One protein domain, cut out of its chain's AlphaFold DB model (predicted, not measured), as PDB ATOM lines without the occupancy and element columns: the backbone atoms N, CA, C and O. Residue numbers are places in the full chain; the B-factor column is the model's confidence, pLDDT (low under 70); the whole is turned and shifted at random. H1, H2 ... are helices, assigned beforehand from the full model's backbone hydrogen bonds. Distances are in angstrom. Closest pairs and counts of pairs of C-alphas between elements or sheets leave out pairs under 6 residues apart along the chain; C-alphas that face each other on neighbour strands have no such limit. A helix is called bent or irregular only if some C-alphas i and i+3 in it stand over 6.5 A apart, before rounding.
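This is residues 6 to 62 of the 655 residues of an uncharacterized protein of Candidatus Brocadiae bacterium (UniProt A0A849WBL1). Four short helices make a small compact cluster, in which the part of H3 after its kink and H4 run side by side as a helical hairpin, with H1 packed on H3 and H2 packed on H4. After H4, residues 49 to 62, which hold no named element, fold back along the outside of the cluster, past the turn between H2 and H3. The printed part has 57 residues with four named helices, H1, H2, H3 and H4 in that order, and no named strand; the class is all helix. The whole is compact, with a radius of gyration of the C-alphas of 10.2 A, and rounded, with spans of 27 by 27 by 19 A.

H1, residues 6 to 10, touches H3, residues 24 to 39, with residues 32 to 36 of H3 alone; the closest C-alphas are those of Leu 6 and Asp 32, 6.5 A apart. H2, residues 14 to 22, is close to H1 but not clearly touching, the closest C-alphas being those of Leu 9 and Leu 17 at 7.2 A. H2 and H3 are also close but not clearly touching, with the C-alphas of Leu 20 and Arg 26 closest at 5.8 A; they run opposite ways at a steep tilt of 55 degrees. H3 has a kink of 78 degrees near residue 31 and is irregular, C-alphas 28 and 31 being 8.6 A apart, and its line is a rough one. H3 and H4, residues 43 to 48, form a helical hairpin: they run opposite ways at a shallow tilt of 16 degrees, and H3 touches H4 with residues 34 to 38 alone, the C-alphas of Leu 37 and Leu 46 being closest at 6.2 A. H4 touches H2, running the same way at a steep tilt of 39 degrees, with the C-alphas of Leu 21 and Glu 48 closest at 6.4 A. H1 and H4 are apart. In H1, H2 and H4 every O i to N i+4 pair is within hydrogen-bond range; in H3 it is 7 of 12.

H1, residues 6 to 10, begins at C-alpha 6 (220.672, 237.162, 341.954) and measures 6.5 A from first to last C-alpha. H2, residues 14 to 22, measures 12.3 A. H3, residues 24 to 39, is the longest helix and measures 22.9 A, from C-alpha 24 at (203.148, 242.561, 344.409). H4, residues 43 to 48, measures 8.8 A and ends at C-alpha 48 (203.872, 230.949, 339.422).

The two C-alphas farthest apart are those of Ser 50 and Glu 62, at 27.4 A. The printed part has no cut, and the links H1 to H2, H2 to H3 and H3 to H4 are tight. The C-alphas of residues 49 to 62 lie 8 to 16 A from the mean of all C-alphas. The mean pLDDT of the printed part is 83.2; residue 6, residues 30 to 31, residue 35 and residue 39 are under 70.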
ATOM      1  N   LEU A   6     220.683 238.594 342.286       68.06
ATOM      2  CA  LEU A   6     220.672 237.162 341.954       68.06
ATOM      3  C   LEU A   6     221.367 236.290 343.012       68.06
ATOM      4  O   LEU A   6     220.928 235.169 343.260       68.06
ATOM      5  N   GLU A   7     222.414 236.812 343.662       73.62
ATOM      6  CA  GLU A   7     223.035 236.170 344.833       73.62
ATOM      7  C   GLU A   7     222.030 236.040 345.973       73.62
ATOM      8  O   GLU A   7     222.018 235.066 346.713       73.62
ATOM      9  N   TYR A   8     221.168 237.042 346.089       78.12
ATOM     10  CA  TYR A   8     220.114 237.071 347.071       78.12
ATOM     11  C   TYR A   8     219.043 236.007 346.791       78.12
ATOM     12  O   TYR A   8     218.682 235.251 347.690       78.12
ATOM     13  N   LEU A   9     218.586 235.889 345.537       82.62
ATOM     14  CA  LEU A   9     217.557 234.921 345.140       82.62
ATOM     15  C   LEU A   9     217.956 233.461 345.390       82.62
ATOM     16  O   LEU A   9     217.095 232.662 345.751       82.62
ATOM     17  N   ILE A  10     219.236 233.100 345.226       84.12
ATOM     18  CA  ILE A  10     219.671 231.708 345.431       84.12
ATOM     19  C   ILE A  10     219.717 231.289 346.902       84.12
ATOM     20  O   ILE A  10     219.707 230.099 347.199       84.12
ATOM     21  N   LEU A  11     219.773 232.259 347.811       87.38
ATOM     22  CA  LEU A  11     219.827 232.038 349.255       87.38
ATOM     23  C   LEU A  11     218.437 232.015 349.900       87.38
ATOM     24  O   LEU A  11     218.325 231.748 351.100       87.38
ATOM     25  N   LEU A  12     217.390 232.306 349.120       87.06
ATOM     26  CA  LEU A  12     216.010 232.206 349.571       87.06
ATOM     27  C   LEU A  12     215.622 230.744 349.774       87.06
ATOM     28  O   LEU A  12     215.916 229.875 348.950       87.06
ATOM     29  N   SER A  13     214.889 230.485 350.852       86.56
ATOM     30  CA  SER A  13     214.181 229.221 351.002       86.56
ATOM     31  C   SER A  13     213.153 229.059 349.879       86.56
ATOM     32  O   SER A  13     212.726 230.024 349.237       86.56
ATOM     33  N   LYS A  14     212.706 227.818 349.647       86.81
ATOM     34  CA  LYS A  14     211.640 227.561 348.671       86.81
ATOM     35  C   LYS A  14     210.390 228.395 348.980       86.81
ATOM     36  O   LYS A  14     209.786 228.931 348.060       86.81
ATOM     37  N   GLU A  15     210.020 228.507 350.250       88.12
ATOM     38  CA  GLU A  15     208.861 229.283 350.706       88.12
ATOM     39  C   GLU A  15     209.068 230.778 350.452       88.12
ATOM     40  O   GLU A  15     208.255 231.390 349.771       88.12
ATOM     41  N   GLU A  16     210.215 231.332 350.858       90.19
ATOM     42  CA  GLU A  16     210.552 232.750 350.669       90.19
ATOM     43  C   GLU A  16     210.570 233.148 349.180       90.19
ATOM     44  O   GLU A  16     210.116 234.237 348.818       90.19
ATOM     45  N   LEU A  17     211.064 232.264 348.304       89.69
ATOM     46  CA  LEU A  17     211.044 232.457 346.854       89.69
ATOM     47  C   LEU A  17     209.617 232.429 346.290       89.69
ATOM     48  O   LEU A  17     209.289 233.230 345.417       89.69
ATOM     49  N   MET A  18     208.775 231.504 346.755       90.94
ATOM     50  CA  MET A  18     207.381 231.398 346.309       90.94
ATOM     51  C   MET A  18     206.543 232.580 346.806       90.94
ATOM     52  O   MET A  18     205.705 233.081 346.059       90.94
ATOM     53  N   ASP A  19     206.819 233.076 348.009       90.88
ATOM     54  CA  ASP A  19     206.202 234.287 348.549       90.88
ATOM     55  C   ASP A  19     206.590 235.514 347.717       90.88
ATOM     56  O   ASP A  19     205.715 236.284 347.324       90.88
ATOM     57  N   LEU A  20     207.871 235.654 347.344       91.44
ATOM     58  CA  LEU A  20     208.304 236.690 346.402       91.44
ATOM     59  C   LEU A  20     207.560 236.570 345.068       91.44
ATOM     60  O   LEU A  20     206.993 237.553 344.601       91.44
ATOM     61  N   LEU A  21     207.519 235.377 344.469       90.81
ATOM     62  CA  LEU A  21     206.861 235.124 343.179       90.81
ATOM     63  C   LEU A  21     205.362 235.446 343.178       90.81
ATOM     64  O   LEU A  21     204.809 235.809 342.135       90.81
ATOM     65  N   ARG A  22     204.710 235.303 344.332       91.81
ATOM     66  CA  ARG A  22     203.292 235.614 344.523       91.81
ATOM     67  C   ARG A  22     203.052 237.059 344.929       91.81
ATOM     68  O   ARG A  22     201.930 237.508 344.767       91.81
ATOM     69  N   SER A  23     204.045 237.776 345.441       91.12
ATOM     70  CA  SER A  23     203.878 239.144 345.940       91.12
ATOM     71  C   SER A  23     203.682 240.193 344.844       91.12
ATOM     72  O   SER A  23     204.039 239.984 343.679       91.12
ATOM     73  N   ALA A  24     203.194 241.367 345.250       88.69
ATOM     74  CA  ALA A  24     203.148 242.561 344.409       88.69
ATOM     75  C   ALA A  24     204.553 243.039 343.992       88.69
ATOM     76  O   ALA A  24     204.724 243.624 342.925       88.69
ATOM     77  N   ASP A  25     205.575 242.750 344.803       85.50
ATOM     78  CA  ASP A  25     206.931 243.257 344.590       85.50
ATOM     79  C   ASP A  25     207.688 242.517 343.488       85.50
ATOM     80  O   ASP A  25     208.685 243.041 342.996       85.50
ATOM     81  N   ARG A  26     207.215 241.342 343.044       84.25
ATOM     82  CA  ARG A  26     207.882 240.507 342.025       84.25
ATOM     83  C   ARG A  26     208.221 241.254 340.734       84.25
ATOM     84  O   ARG A  26     209.203 240.917 340.075       84.25
ATOM     85  N   GLU A  27     207.417 242.253 340.366       81.38
ATOM     86  CA  GLU A  27     207.627 243.063 339.162       81.38
ATOM     87  C   GLU A  27     208.915 243.889 339.259       81.38
ATOM     88  O   GLU A  27     209.650 244.017 338.279       81.38
ATOM     89  N   SER A  28     209.272 244.328 340.467       80.25
ATOM     90  CA  SER A  28     210.536 245.021 340.747       80.25
ATOM     91  C   SER A  28     211.766 244.122 340.549       80.25
ATOM     92  O   SER A  28     212.879 244.627 340.437       80.25
ATOM     93  N   TYR A  29     211.575 242.798 340.470       77.56
ATOM     94  CA  TYR A  29     212.631 241.793 340.289       77.56
ATOM     95  C   TYR A  29     212.549 241.084 338.919       77.56
ATOM     96  O   TYR A  29     213.276 240.119 338.680       77.56
ATOM     97  N   GLN A  30     211.661 241.502 338.005       66.25
ATOM     98  CA  GLN A  30     211.152 240.626 336.939       66.25
ATOM     99  C   GLN A  30     212.104 240.232 335.787       66.25
ATOM    100  O   GLN A  30     211.860 239.164 335.211       66.25
ATOM    101  N   PRO A  31     213.222 240.918 335.464       67.00
ATOM    102  CA  PRO A  31     214.208 240.286 334.587       67.00
ATOM    103  C   PRO A  31     215.038 239.227 335.336       67.00
ATOM    104  O   PRO A  31     215.290 238.142 334.805       67.00
ATOM    105  N   ASP A  32     215.415 239.486 336.588       71.31
ATOM    106  CA  ASP A  32     216.313 238.623 337.362       71.31
ATOM    107  C   ASP A  32     215.615 237.379 337.927       71.31
ATOM    108  O   ASP A  32     216.196 236.292 337.944       71.31
ATOM    109  N   LEU A  33     214.344 237.497 338.316       77.88
ATOM    110  CA  LEU A  33     213.541 236.396 338.848       77.88
ATOM    111  C   LEU A  33     213.283 235.330 337.774       77.88
ATOM    112  O   LEU A  33     213.584 234.151 337.965       77.88
ATOM    113  N   SER A  34     212.810 235.760 336.601       74.69
ATOM    114  CA  SER A  34     212.605 234.891 335.435       74.69
ATOM    115  C   SER A  34     213.902 234.169 335.059       74.69
ATOM    116  O   SER A  34     213.924 232.959 334.819       74.69
ATOM    117  N   ARG A  35     215.018 234.905 335.080       69.94
ATOM    118  CA  ARG A  35     216.354 234.381 334.808       69.94
ATOM    119  C   ARG A  35     216.784 233.319 335.820       69.94
ATOM    120  O   ARG A  35     217.216 232.240 335.413       69.94
ATOM    121  N   PHE A  36     216.684 233.613 337.114       77.88
ATOM    122  CA  PHE A  36     217.042 232.691 338.190       77.88
ATOM    123  C   PHE A  36     216.289 231.360 338.059       77.88
ATOM    124  O   PHE A  36     216.892 230.283 338.116       77.88
ATOM    125  N   LEU A  37     214.985 231.428 337.793       81.88
ATOM    126  CA  LEU A  37     214.134 230.252 337.645       81.88
ATOM    127  C   LEU A  37     214.500 229.405 336.420       81.88
ATOM    128  O   LEU A  37     214.557 228.178 336.513       81.88
ATOM    129  N   HIS A  38     214.814 230.033 335.282       76.00
ATOM    130  CA  HIS A  38     215.278 229.307 334.098       76.00
ATOM    131  C   HIS A  38     216.629 228.615 334.322       76.00
ATOM    132  O   HIS A  38     216.801 227.469 333.904       76.00
ATOM    133  N   LEU A  39     217.576 229.277 334.995       69.94
ATOM    134  CA  LEU A  39     218.914 228.726 335.245       69.94
ATOM    135  C   LEU A  39     218.891 227.534 336.194       69.94
ATOM    136  O   LEU A  39     219.515 226.508 335.918       69.94
ATOM    137  N   THR A  40     218.122 227.650 337.271       73.50
ATOM    138  CA  THR A  40     217.947 226.588 338.267       73.50
ATOM    139  C   THR A  40     216.971 225.498 337.817       73.50
ATOM    140  O   THR A  40     216.763 224.524 338.540       73.50
ATOM    141  N   LYS A  41     216.376 225.635 336.618       77.75
ATOM    142  CA  LYS A  41     215.309 224.771 336.088       77.75
ATOM    143  C   LYS A  41     214.119 224.642 337.055       77.75
ATOM    144  O   LYS A  41     213.493 223.585 337.142       77.75
ATOM    145  N   ASN A  42     213.787 225.715 337.771       83.00
ATOM    146  CA  ASN A  42     212.661 225.754 338.699       83.00
ATOM    147  C   ASN A  42     211.340 225.959 337.936       83.00
ATOM    148  O   ASN A  42     210.831 227.072 337.792       83.00
ATOM    149  N   LEU A  43     210.792 224.854 337.421       85.19
ATOM    150  CA  LEU A  43     209.545 224.843 336.647       85.19
ATOM    151  C   LEU A  43     208.328 225.314 337.454       85.19
ATOM    152  O   LEU A  43     207.394 225.861 336.877       85.19
ATOM    153  N   GLU A  44     208.328 225.090 338.767       88.81
ATOM    154  CA  GLU A  44     207.249 225.513 339.662       88.81
ATOM    155  C   GLU A  44     207.192 227.041 339.750       88.81
ATOM    156  O   GLU A  44     206.146 227.627 339.490       88.81
ATOM    157  N   GLY A  45     208.334 227.698 339.974       87.81
ATOM    158  CA  GLY A  45     208.382 229.157 339.997       87.81
ATOM    159  C   GLY A  45     208.101 229.800 338.635       87.81
ATOM    160  O   GLY A  45     207.447 230.838 338.571       87.81
ATOM    161  N   LEU A  46     208.511 229.164 337.527       86.50
ATOM    162  CA  LEU A  46     208.132 229.629 336.182       86.50
ATOM    163  C   LEU A  46     206.614 229.577 335.959       86.50
ATOM    164  O   LEU A  46     206.068 230.443 335.280       86.50
ATOM    165  N   ARG A  47     205.924 228.580 336.528       87.62
ATOM    166  CA  ARG A  47     204.456 228.520 336.497       87.62
ATOM    167  C   ARG A  47     203.839 229.611 337.365       87.62
ATOM    168  O   ARG A  47     202.898 230.252 336.911       87.62
ATOM    169  N   GLU A  48     204.374 229.870 338.554       89.12
ATOM    170  CA  GLU A  48     203.872 230.949 339.422       89.12
ATOM    171  C   GLU A  48     203.954 232.331 338.767       89.12
ATOM    172  O   GLU A  48     203.019 233.124 338.873       89.12
ATOM    173  N   LEU A  49     205.013 232.595 337.995       85.62
ATOM    174  CA  LEU A  49     205.138 233.832 337.217       85.62
ATOM    175  C   LEU A  49     204.002 234.056 336.206       85.62
ATOM    176  O   LEU A  49     203.754 235.199 335.826       85.62
ATOM    177  N   SER A  50     203.323 232.994 335.761       84.44
ATOM    178  CA  SER A  50     202.205 233.095 334.815       84.44
ATOM    179  C   SER A  50     200.870 233.472 335.468       84.44
ATOM    180  O   SER A  50     199.952 233.898 334.768       84.44
ATOM    181  N   TYR A  51     200.755 233.359 336.797       86.88
ATOM    182  CA  TYR A  51     199.571 233.795 337.540       86.88
ATOM    183  C   TYR A  51     199.670 235.273 337.933       86.88
ATOM    184  O   TYR A  51     200.782 235.770 338.101       86.88
ATOM    185  N   PRO A  52     198.548 235.998 338.110       87.44
ATOM    186  CA  PRO A  52     198.557 237.376 338.614       87.44
ATOM    187  C   PRO A  52     199.204 237.484 340.009       87.44
ATOM    188  O   PRO A  52     199.041 236.558 340.806       87.44
ATOM    189  N   PRO A  53     199.901 238.593 340.334       88.50
ATOM    190  CA  PRO A  53     200.455 238.782 341.668       88.50
ATOM    191  C   PRO A  53     199.344 239.023 342.696       88.50
ATOM    192  O   PRO A  53     198.273 239.555 342.385       88.50
ATOM    193  N   SER A  54     199.620 238.661 343.943       88.19
ATOM    194  CA  SER A  54     198.845 239.067 345.108       88.19
ATOM    195  C   SER A  54     199.038 240.564 345.379       88.19
ATOM    196  O   SER A  54     199.932 241.216 344.843       88.19
ATOM    197  N   LYS A  55     198.180 241.127 346.236       85.94
ATOM    198  CA  LYS A  55     198.316 242.517 346.706       85.94
ATOM    199  C   LYS A  55     199.288 242.660 347.881       85.94
ATOM    200  O   LYS A  55     199.481 243.770 348.368       85.94
ATOM    201  N   GLU A  56     199.840 241.558 348.375       88.38
ATOM    202  CA  GLU A  56     200.705 241.561 349.550       88.38
ATOM    203  C   GLU A  56     202.140 241.907 349.147       88.38
ATOM    204  O   GLU A  56     202.657 241.412 348.142       88.38
ATOM    205  N   SER A  57     202.778 242.773 349.934       86.50
ATOM    206  CA  SER A  57     204.193 243.105 349.779       86.50
ATOM    207  C   SER A  57     205.065 242.008 350.381       86.50
ATOM    208  O   SER A  57     204.785 241.518 351.478       86.50
ATOM    209  N   TRP A  58     206.160 241.678 349.714       89.12
ATOM    210  CA  TRP A  58     207.148 240.735 350.199       89.12
ATOM    211  C   TRP A  58     208.170 241.414 351.106       89.12
ATOM    212  O   TRP A  58     208.778 242.433 350.775       89.12
ATOM    213  N   LYS A  59     208.409 240.806 352.269       84.56
ATOM    214  CA  LYS A  59     209.436 241.261 353.202       84.56
ATOM    215  C   LYS A  59     210.737 240.510 352.943       84.56
ATOM    216  O   LYS A  59     210.924 239.391 353.412       84.56
ATOM    217  N   ALA A  60     211.634 241.164 352.217       80.81
ATOM    218  CA  ALA A  60     212.941 240.632 351.873       80.81
ATOM    219  C   ALA A  60     213.765 240.298 353.153       80.81
ATOM    220  O   ALA A  60     213.928 241.180 354.003       80.81
ATOM    221  N   PRO A  61     214.289 239.065 353.331       82.44
ATOM    222  CA  PRO A  61     215.233 238.747 354.408       82.44
ATOM    223  C   PRO A  61     216.500 239.631 354.436       82.44
ATOM    224  O   PRO A  61     217.085 239.961 353.408       82.44
ATOM    225  N   GLU A  62     217.009 239.989 355.611       83.19
ATOM    226  CA  GLU A  62     218.252 240.769 355.694       83.19
ATOM    227  C   GLU A  62     219.472 239.841 355.596       83.19
ATOM    228  O   GLU A  62     219.810 239.143 356.550       83.19
TER     229      GLU A  62